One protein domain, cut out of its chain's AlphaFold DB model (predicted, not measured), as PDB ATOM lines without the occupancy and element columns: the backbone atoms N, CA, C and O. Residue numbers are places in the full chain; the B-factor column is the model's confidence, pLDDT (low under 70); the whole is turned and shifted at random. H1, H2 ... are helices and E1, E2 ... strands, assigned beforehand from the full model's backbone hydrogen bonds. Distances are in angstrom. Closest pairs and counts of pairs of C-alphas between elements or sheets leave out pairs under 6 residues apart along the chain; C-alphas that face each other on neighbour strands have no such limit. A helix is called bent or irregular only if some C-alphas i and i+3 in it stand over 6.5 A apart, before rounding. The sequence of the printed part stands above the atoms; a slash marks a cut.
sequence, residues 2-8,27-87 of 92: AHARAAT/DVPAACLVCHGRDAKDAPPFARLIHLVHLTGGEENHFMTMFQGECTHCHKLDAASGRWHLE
ATOM      1  N   ALA A   2     102.168 -20.817 -19.518       75.50
ATOM      2  CA  ALA A   2     102.115 -19.705 -18.552       75.50
ATOM      3  C   ALA A   2     101.685 -20.130 -17.129       75.50
ATOM      4  O   ALA A   2     102.443 -19.924 -16.184       75.50
ATOM      5  N   HIS A   3     100.547 -20.823 -16.974       82.19
ATOM      6  CA  HIS A   3     100.102 -21.302 -15.655       82.19
ATOM      7  C   HIS A   3     101.053 -22.325 -15.023       82.19
ATOM      8  O   HIS A   3     101.256 -22.289 -13.818       82.19
ATOM      9  N   ALA A   4     101.702 -23.183 -15.818       78.31
ATOM     10  CA  ALA A   4     102.709 -24.122 -15.310       78.31
ATOM     11  C   ALA A   4     103.905 -23.393 -14.667       78.31
ATOM     12  O   ALA A   4     104.355 -23.762 -13.584       78.31
ATOM     13  N   ARG A   5     104.375 -22.304 -15.292       80.69
ATOM     14  CA  ARG A   5     105.409 -21.440 -14.704       80.69
ATOM     15  C   ARG A   5     104.897 -20.728 -13.451       80.69
ATOM     16  O   ARG A   5     105.575 -20.746 -12.437       80.69
ATOM     17  N   ALA A   6     103.686 -20.175 -13.481       84.62
ATOM     18  CA  ALA A   6     103.088 -19.485 -12.332       84.62
ATOM     19  C   ALA A   6     102.744 -20.414 -11.143       84.62
ATOM     20  O   ALA A   6     102.663 -19.967  -9.993       84.62
ATOM     21  N   ALA A   7     102.549 -21.710 -11.406       85.00
ATOM     22  CA  ALA A   7     102.342 -22.739 -10.392       85.00
ATOM     23  C   ALA A   7     103.641 -23.164  -9.694       85.00
ATOM     24  O   ALA A   7     103.593 -23.842  -8.669       85.00
ATOM     25  N   THR A   8     104.796 -22.772 -10.230       83.50
ATOM     26  CA  THR A   8     106.096 -23.121  -9.660       83.50
ATOM     27  C   THR A   8     106.340 -22.340  -8.365       83.50
ATOM     28  O   THR A   8     106.139 -21.122  -8.354       83.50
ATOM     29  N   ASP A  27      92.695 -41.452 -15.445       74.69
ATOM     30  CA  ASP A  27      92.425 -41.140 -14.047       74.69
ATOM     31  C   ASP A  27      93.055 -39.785 -13.681       74.69
ATOM     32  O   ASP A  27      94.066 -39.698 -12.978       74.69
ATOM     33  N   VAL A  28      92.499 -38.700 -14.231       77.19
ATOM     34  CA  VAL A  28      92.777 -37.334 -13.757       77.19
ATOM     35  C   VAL A  28      91.878 -37.060 -12.546       77.19
ATOM     36  O   VAL A  28      90.667 -37.242 -12.656       77.19
ATOM     37  N   PRO A  29      92.424 -36.575 -11.412       80.00
ATOM     38  CA  PRO A  29      93.787 -36.066 -11.227       80.00
ATOM     39  C   PRO A  29      94.807 -37.085 -10.696       80.00
ATOM     40  O   PRO A  29      95.985 -36.741 -10.591       80.00
ATOM     41  N   ALA A  30      94.395 -38.303 -10.336       81.62
ATOM     42  CA  ALA A  30      95.229 -39.243  -9.583       81.62
ATOM     43  C   ALA A  30      96.570 -39.555 -10.268       81.62
ATOM     44  O   ALA A  30      97.616 -39.531  -9.620       81.62
ATOM     45  N   ALA A  31      96.565 -39.751 -11.586       82.75
ATOM     46  CA  ALA A  31      97.774 -40.031 -12.353       82.75
ATOM     47  C   ALA A  31      98.778 -38.860 -12.337       82.75
ATOM     48  O   ALA A  31      99.988 -39.078 -12.324       82.75
ATOM     49  N   CYS A  32      98.305 -37.613 -12.262       85.12
ATOM     50  CA  CYS A  32      99.167 -36.430 -12.168       85.12
ATOM     51  C   CYS A  32      99.860 -36.337 -10.798       85.12
ATOM     52  O   CYS A  32     100.990 -35.854 -10.693       85.12
ATOM     53  N   LEU A  33      99.189 -36.807  -9.743       85.50
ATOM     54  CA  LEU A  33      99.673 -36.727  -8.364       85.50
ATOM     55  C   LEU A  33     100.844 -37.674  -8.075       85.50
ATOM     56  O   LEU A  33     101.525 -37.473  -7.073       85.50
ATOM     57  N   VAL A  34     101.129 -38.638  -8.957       85.44
ATOM     58  CA  VAL A  34     102.315 -39.509  -8.853       85.44
ATOM     59  C   VAL A  34     103.598 -38.679  -8.782       85.44
ATOM     60  O   VAL A  34     104.456 -38.945  -7.947       85.44
ATOM     61  N   CYS A  35     103.701 -37.644  -9.620       87.44
ATOM     62  CA  CYS A  35     104.846 -36.733  -9.618       87.44
ATOM     63  C   CYS A  35     104.539 -35.401  -8.931       87.44
ATOM     64  O   CYS A  35     105.453 -34.785  -8.403       87.44
ATOM     65  N   HIS A  36     103.281 -34.946  -8.932       88.56
ATOM     66  CA  HIS A  36     102.879 -33.625  -8.424       88.56
ATOM     67  C   HIS A  36     102.121 -33.665  -7.081       88.56
ATOM     68  O   HIS A  36     101.358 -32.743  -6.759       88.56
ATOM     69  N   GLY A  37     102.282 -34.747  -6.318       86.38
ATOM     70  CA  GLY A  37     101.694 -34.920  -4.991       86.38
ATOM     71  C   GLY A  37     102.226 -33.922  -3.957       86.38
ATOM     72  O   GLY A  37     103.128 -33.131  -4.223       86.38
ATOM     73  N   ARG A  38     101.663 -33.960  -2.744       80.81
ATOM     74  CA  ARG A  38     102.017 -33.026  -1.656       80.81
ATOM     75  C   ARG A  38     103.499 -33.069  -1.278       80.81
ATOM     76  O   ARG A  38     104.060 -32.027  -0.960       80.81
ATOM     77  N   ASP A  39     104.105 -34.248  -1.358       80.56
ATOM     78  CA  ASP A  39     105.495 -34.491  -0.960       80.56
ATOM     79  C   ASP A  39     106.469 -34.483  -2.153       80.56
ATOM     80  O   ASP A  39     107.628 -34.886  -2.027       80.56
ATOM     81  N   ALA A  40     106.008 -34.037  -3.328       78.38
ATOM     82  CA  ALA A  40     106.833 -33.943  -4.522       78.38
ATOM     83  C   ALA A  40     107.984 -32.944  -4.329       78.38
ATOM     84  O   ALA A  40     107.773 -31.800  -3.925       78.38
ATOM     85  N   LYS A  41     109.208 -33.372  -4.657       74.69
ATOM     86  CA  LYS A  41     110.414 -32.522  -4.617       74.69
ATOM     87  C   LYS A  41     110.802 -31.983  -5.989       74.69
ATOM     88  O   LYS A  41     111.325 -30.879  -6.091       74.69
ATOM     89  N   ASP A  42     110.492 -32.751  -7.028       77.06
ATOM     90  CA  ASP A  42     110.958 -32.500  -8.394       77.06
ATOM     91  C   ASP A  42     109.878 -31.876  -9.287       77.06
ATOM     92  O   ASP A  42     110.120 -31.575 -10.457       77.06
ATOM     93  N   ALA A  43     108.673 -31.668  -8.748       83.00
ATOM     94  CA  ALA A  43     107.560 -31.090  -9.480       83.00
ATOM     95  C   ALA A  43     106.755 -30.119  -8.603       83.00
ATOM     96  O   ALA A  43     106.599 -30.345  -7.401       83.00
ATOM     97  N   PRO A  44     106.217 -29.032  -9.180       83.75
ATOM     98  CA  PRO A  44     105.391 -28.095  -8.435       83.75
ATOM     99  C   PRO A  44     104.061 -28.736  -7.998       83.75
ATOM    100  O   PRO A  44     103.555 -29.609  -8.707       83.75
ATOM    101  N   PRO A  45     103.437 -28.278  -6.898       86.81
ATOM    102  CA  PRO A  45     102.173 -28.841  -6.427       86.81
ATOM    103  C   PRO A  45     101.060 -28.760  -7.479       86.81
ATOM    104  O   PRO A  45     100.736 -27.671  -7.967       86.81
ATOM    105  N   PHE A  46     100.414 -29.894  -7.781       87.31
ATOM    106  CA  PHE A  46      99.354 -29.952  -8.800       87.31
ATOM    107  C   PHE A  46      98.175 -29.029  -8.477       87.31
ATOM    108  O   PHE A  46      97.654 -28.344  -9.354       87.31
ATOM    109  N   ALA A  47      97.791 -28.956  -7.198       87.25
ATOM    110  CA  ALA A  47      96.655 -28.160  -6.737       87.25
ATOM    111  C   ALA A  47      96.778 -26.679  -7.129       87.25
ATOM    112  O   ALA A  47      95.803 -26.058  -7.551       87.25
ATOM    113  N   ARG A  48      97.992 -26.117  -7.068       89.12
ATOM    114  CA  ARG A  48      98.226 -24.722  -7.458       89.12
ATOM    115  C   ARG A  48      97.998 -24.509  -8.951       89.12
ATOM    116  O   ARG A  48      97.433 -23.490  -9.336       89.12
ATOM    117  N   LEU A  49      98.417 -25.460  -9.787       89.19
ATOM    118  CA  LEU A  49      98.158 -25.399 -11.222       89.19
ATOM    119  C   LEU A  49      96.655 -25.453 -11.511       89.19
ATOM    120  O   LEU A  49      96.170 -24.628 -12.279       89.19
ATOM    121  N   ILE A  50      95.923 -26.367 -10.871       89.56
ATOM    122  CA  ILE A  50      94.469 -26.491 -11.043       89.56
ATOM    123  C   ILE A  50      93.751 -25.199 -10.659       89.56
ATOM    124  O   ILE A  50      92.944 -24.710 -11.447       89.56
ATOM    125  N   HIS A  51      94.090 -24.592  -9.522       91.38
ATOM    126  CA  HIS A  51      93.512 -23.304  -9.135       91.38
ATOM    127  C   HIS A  51      93.844 -22.192 -10.131       91.38
ATOM    128  O   HIS A  51      92.979 -21.391 -10.453       91.38
ATOM    129  N   LEU A  52      95.064 -22.146 -10.669       91.81
ATOM    130  CA  LEU A  52      95.409 -21.146 -11.680       91.81
ATOM    131  C   LEU A  52      94.631 -21.343 -12.986       91.81
ATOM    132  O   LEU A  52      94.261 -20.357 -13.613       91.81
ATOM    133  N   VAL A  53      94.367 -22.588 -13.384       89.44
ATOM    134  CA  VAL A  53      93.571 -22.892 -14.583       89.44
ATOM    135  C   VAL A  53      92.103 -22.501 -14.393       89.44
ATOM    136  O   VAL A  53      91.515 -21.941 -15.310       89.44
ATOM    137  N   HIS A  54      91.524 -22.759 -13.217       91.88
ATOM    138  CA  HIS A  54      90.084 -22.579 -12.999       91.88
ATOM    139  C   HIS A  54      89.707 -21.222 -12.414       91.88
ATOM    140  O   HIS A  54      88.598 -20.771 -12.648       91.88
ATOM    141  N   LEU A  55      90.585 -20.559 -11.657       92.62
ATOM    142  CA  LEU A  55      90.226 -19.391 -10.835       92.62
ATOM    143  C   LEU A  55      90.863 -18.078 -11.322       92.62
ATOM    144  O   LEU A  55      90.855 -17.084 -10.599       92.62
ATOM    145  N   THR A  56      91.452 -18.047 -12.523       91.75
ATOM    146  CA  THR A  56      92.050 -16.826 -13.109       91.75
ATOM    147  C   THR A  56      91.244 -16.323 -14.308       91.75
ATOM    148  O   THR A  56      90.512 -17.093 -14.913       91.75
ATOM    149  N   GLY A  57      91.340 -15.032 -14.646       89.88
ATOM    150  CA  GLY A  57      90.574 -14.416 -15.748       89.88
ATOM    151  C   GLY A  57      89.422 -13.500 -15.314       89.88
ATOM    152  O   GLY A  57      88.832 -12.835 -16.153       89.88
ATOM    153  N   GLY A  58      89.134 -13.403 -14.010       88.81
ATOM    154  CA  GLY A  58      88.179 -12.424 -13.475       88.81
ATOM    155  C   GLY A  58      86.778 -12.571 -14.072       88.81
ATOM    156  O   GLY A  58      86.241 -13.674 -14.113       88.81
ATOM    157  N   GLU A  59      86.198 -11.465 -14.541       93.12
ATOM    158  CA  GLU A  59      84.850 -11.424 -15.132       93.12
ATOM    159  C   GLU A  59      84.726 -12.229 -16.438       93.12
ATOM    160  O   GLU A  59      83.634 -12.670 -16.789       93.12
ATOM    161  N   GLU A  60      85.833 -12.492 -17.139       95.00
ATOM    162  CA  GLU A  60      85.831 -13.322 -18.351       95.00
ATOM    163  C   GLU A  60      85.820 -14.826 -18.029       95.00
ATOM    164  O   GLU A  60      85.545 -15.670 -18.890       95.00
ATOM    165  N   ASN A  61      86.098 -15.196 -16.776       93.75
ATOM    166  CA  ASN A  61      86.111 -16.583 -16.353       93.75
ATOM    167  C   ASN A  61      84.687 -17.088 -16.081       93.75
ATOM    168  O   ASN A  61      84.101 -16.837 -15.031       93.75
ATOM    169  N   HIS A  62      84.180 -17.889 -17.013       92.81
ATOM    170  CA  HIS A  62      82.833 -18.455 -16.972       92.81
ATOM    171  C   HIS A  62      82.609 -19.406 -15.787       92.81
ATOM    172  O   HIS A  62      81.515 -19.443 -15.228       92.81
ATOM    173  N   PHE A  63      83.639 -20.147 -15.364       92.94
ATOM    174  CA  PHE A  63      83.552 -20.974 -14.160       92.94
ATOM    175  C   PHE A  63      83.299 -20.113 -12.916       92.94
ATOM    176  O   PHE A  63      82.423 -20.414 -12.108       92.94
ATOM    177  N   MET A  64      84.006 -18.992 -12.794       94.44
ATOM    178  CA  MET A  64      83.834 -18.079 -11.665       94.44
ATOM    179  C   MET A  64      82.519 -17.298 -11.730       94.44
ATOM    180  O   MET A  64      81.876 -17.121 -10.697       94.44
ATOM    181  N   THR A  65      82.096 -16.843 -12.911       95.25
ATOM    182  CA  THR A  65      80.910 -15.981 -13.040       95.25
ATOM    183  C   THR A  65      79.590 -16.745 -13.072       95.25
ATOM    184  O   THR A  65      78.611 -16.261 -12.510       95.25
ATOM    185  N   MET A  66      79.543 -17.938 -13.674       94.12
ATOM    186  CA  MET A  66      78.310 -18.737 -13.745       94.12
ATOM    187  C   MET A  66      78.212 -19.796 -12.653       94.12
ATOM    188  O   MET A  66      77.127 -20.030 -12.129       94.12
ATOM    189  N   PHE A  67      79.334 -20.419 -12.297       92.62
ATOM    190  CA  PHE A  67      79.369 -21.529 -11.343       92.62
ATOM    191  C   PHE A  67      79.960 -21.125  -9.988       92.62
ATOM    192  O   PHE A  67      80.148 -21.978  -9.131       92.62
ATOM    193  N   GLN A  68      80.255 -19.834  -9.780       91.75
ATOM    194  CA  GLN A  68      80.710 -19.265  -8.501       91.75
ATOM    195  C   GLN A  68      81.974 -19.923  -7.924       91.75
ATOM    196  O   GLN A  68      82.242 -19.828  -6.726       91.75
ATOM    197  N   GLY A  69      82.771 -20.586  -8.765       91.06
ATOM    198  CA  GLY A  69      83.933 -21.341  -8.310       91.06
ATOM    199  C   GLY A  69      83.599 -22.681  -7.640       91.06
ATOM    200  O   GLY A  69      84.483 -23.292  -7.039       91.06
ATOM    201  N   GLU A  70      82.354 -23.154  -7.729       91.69
ATOM    202  CA  GLU A  70      81.919 -24.409  -7.121       91.69
ATOM    203  C   GLU A  70      82.337 -25.604  -7.988       91.69
ATOM    204  O   GLU A  70      81.724 -25.945  -9.005       91.69
ATOM    205  N   CYS A  71      83.420 -26.255  -7.558       88.62
ATOM    206  CA  CYS A  71      84.028 -27.405  -8.222       88.62
ATOM    207  C   CYS A  71      83.026 -28.538  -8.470       88.62
ATOM    208  O   CYS A  71      83.147 -29.260  -9.462       88.62
ATOM    209  N   THR A  72      82.046 -28.707  -7.572       88.25
ATOM    210  CA  THR A  72      81.115 -29.839  -7.619       88.25
ATOM    211  C   THR A  72      80.076 -29.766  -8.735       88.25
ATOM    212  O   THR A  72      79.405 -30.759  -9.016       88.25
ATOM    213  N   HIS A  73      79.978 -28.632  -9.438       88.94
ATOM    214  CA  HIS A  73      79.134 -28.525 -10.630       88.94
ATOM    215  C   HIS A  73      79.639 -29.370 -11.806       88.94
ATOM    216  O   HIS A  73      78.829 -29.821 -12.616       88.94
ATOM    217  N   CYS A  74      80.951 -29.611 -11.892       85.75
ATOM    218  CA  CYS A  74      81.562 -30.415 -12.959       85.75
ATOM    219  C   CYS A  74      82.311 -31.642 -12.426       85.75
ATOM    220  O   CYS A  74      82.417 -32.657 -13.116       85.75
ATOM    221  N   HIS A  75      82.842 -31.566 -11.207       86.56
ATOM    222  CA  HIS A  75      83.602 -32.643 -10.587       86.56
ATOM    223  C   HIS A  75      82.792 -33.303  -9.477       86.56
ATOM    224  O   HIS A  75      82.039 -32.650  -8.771       86.56
ATOM    225  N   LYS A  76      82.980 -34.600  -9.254       86.62
ATOM    226  CA  LYS A  76      82.397 -35.274  -8.088       86.62
ATOM    227  C   LYS A  76      83.479 -35.595  -7.080       86.62
ATOM    228  O   LYS A  76      84.512 -36.148  -7.445       86.62
ATOM    229  N   LEU A  77      83.227 -35.265  -5.819       86.06
ATOM    230  CA  LEU A  77      84.046 -35.720  -4.707       86.06
ATOM    231  C   LEU A  77      83.458 -37.031  -4.182       86.06
ATOM    232  O   LEU A  77      82.334 -37.055  -3.682       86.06
ATOM    233  N   ASP A  78      84.222 -38.111  -4.272       87.12
ATOM    234  CA  ASP A  78      83.950 -39.302  -3.480       87.12
ATOM    235  C   ASP A  78      84.276 -38.978  -2.017       87.12
ATOM    236  O   ASP A  78      85.438 -38.846  -1.635       87.12
ATOM    237  N   ALA A  79      83.241 -38.830  -1.193       87.31
ATOM    238  CA  ALA A  79      83.389 -38.483   0.216       87.31
ATOM    239  C   ALA A  79      84.043 -39.597   1.057       87.31
ATOM    240  O   ALA A  79      84.602 -39.303   2.112       87.31
ATOM    241  N   ALA A  80      83.992 -40.857   0.612       90.62
ATOM    242  CA  ALA A  80      84.594 -41.979   1.328       90.62
ATOM    243  C   ALA A  80      86.109 -42.047   1.099       90.62
ATOM    244  O   ALA A  80      86.859 -42.334   2.031       90.62
ATOM    245  N   SER A  81      86.564 -41.774  -0.127       86.38
ATOM    246  CA  SER A  81      87.990 -41.829  -0.485       86.38
ATOM    247  C   SER A  81      88.681 -40.461  -0.538       86.38
ATOM    248  O   SER A  81      89.911 -40.393  -0.564       86.38
ATOM    249  N   GLY A  82      87.917 -39.368  -0.564       84.50
ATOM    250  CA  GLY A  82      88.416 -38.007  -0.771       84.50
ATOM    251  C   GLY A  82      88.893 -37.731  -2.202       84.50
ATOM    252  O   GLY A  82      89.578 -36.732  -2.437       84.50
ATOM    253  N   ARG A  83      88.586 -38.615  -3.162       82.88
ATOM    254  CA  ARG A  83      89.035 -38.493  -4.555       82.88
ATOM    255  C   ARG A  83      88.071 -37.650  -5.381       82.88
ATOM    256  O   ARG A  83      86.859 -37.808  -5.302       82.88
ATOM    257  N   TRP A  84      88.635 -36.785  -6.219       82.81
ATOM    258  CA  TRP A  84      87.881 -36.070  -7.243       82.81
ATOM    259  C   TRP A  84      87.780 -36.901  -8.519       82.81
ATOM    260  O   TRP A  84      88.763 -37.507  -8.946       82.81
ATOM    261  N   HIS A  85      86.610 -36.864  -9.146       78.62
ATOM    262  CA  HIS A  85      86.312 -37.489 -10.427       78.62
ATOM    263  C   HIS A  85      85.846 -36.426 -11.424       78.62
ATOM    264  O   HIS A  85      85.013 -35.579 -11.089       78.62
ATOM    265  N   LEU A  86      86.365 -36.475 -12.653       76.25
ATOM    266  CA  LEU A  86      85.753 -35.789 -13.789       76.25
ATOM    267  C   LEU A  86      84.636 -36.680 -14.332       76.25
ATOM    268  O   LEU A  86      84.896 -37.800 -14.764       76.25
ATOM    269  N   GLU A  87      83.407 -36.183 -14.350       64.56
ATOM    270  CA  GLU A  87      82.356 -36.825 -15.134       64.56
ATOM    271  C   GLU A  87      82.559 -36.439 -16.601       64.56
ATOM    272  O   GLU A  87      82.438 -35.273 -16.969       64.56
TER     273      GLU A  87
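AT A GLANCE: This is residues 2 to 8 and 27 to 87 of the 92 residues of an uncharacterized protein of Acidobacteria bacterium (UniProt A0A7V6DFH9). This is a flat, open ring of short pieces: the small two-strand hairpin E1 and E2 makes one side, the helix H3 makes the opposite side, and H2 and H4 sit toward the two ends between them. The short helix H1 packs on the outside of H3, away from the hairpin. The printed part has 68 residues with four named helices and two named strands, in the order H1, H2, H3, H4, E1, E2; the class is mixed, helices and strands, and the sheet, E1 - E2, is antiparallel. It is only just loose, close to compact, with a radius of gyration of the C-alphas of 13.2 A and spans of 35 by 33 by 15 A.

IN THESE COORDINATES: Find C-alpha 75 at (83.602, -32.643, -10.587); from there strand E1, residues 75 to 78, runs 9.7 A. Strand E2, residues 83 to 86, runs 10.2 A and ends at C-alpha 86, at (85.753, -35.789, -13.789). Look next for H3, residues 46 to 54, the longest helix, which runs 12.6 A from C-alpha 46 at (99.354, -29.952, -8.800). H2 is residues 30 to 36, 9.6 A long; it is neither bent nor irregular, but only just: C-alphas 32 and 35 are 6.2 A apart. H4 is residues 62 to 67, 7.3 A, and H1 is residues 2 to 6, 6.3 A.

HOW THE PARTS SIT: Begin at the hairpin of E1 and E2, antiparallel at 149 degrees, where N 76 and O 85 are 2.9 A apart and N 78 and O 83 are 2.8 A apart, both within hydrogen-bond range. H3 is apart from both strands. H2 is only just apart from E2, their closest C-alphas being 8.0 A apart. H2 and H3 only just touch, with 3 pairs of C-alphas within 8 A; the closest C-alphas, of His 36 and Phe 46, are 5.1 A apart. They run opposite ways at a steep tilt of 67 degrees. H3 and H4 are close but not clearly touching, about perpendicular at 87 degrees; their closest C-alphas, of His 54 and Phe 63, are 6.8 A apart. H1 touches H3, the closest C-alphas being those of His 3 and Leu 52, 6.2 A. Every O i to N i+4 pair is within hydrogen-bond range in H1, H3 and H4; in H2 it is 1 of 3, beside 2 of 4 O i to N i+3 pairs.

THE WHOLE: Look for the two C-alphas farthest apart at Lys 41 and Met 66, 36.1 A. Residues 9 to 26 are not printed, and C-alphas 8 and 27 are 23.0 A apart across this cut, which lies in the link from H1 to H2. Of the links that are printed whole, E1 to E2 is tight, the others are short and none is long. The mean pLDDT of the printed part is 86.0; residue 87 alone is under 70.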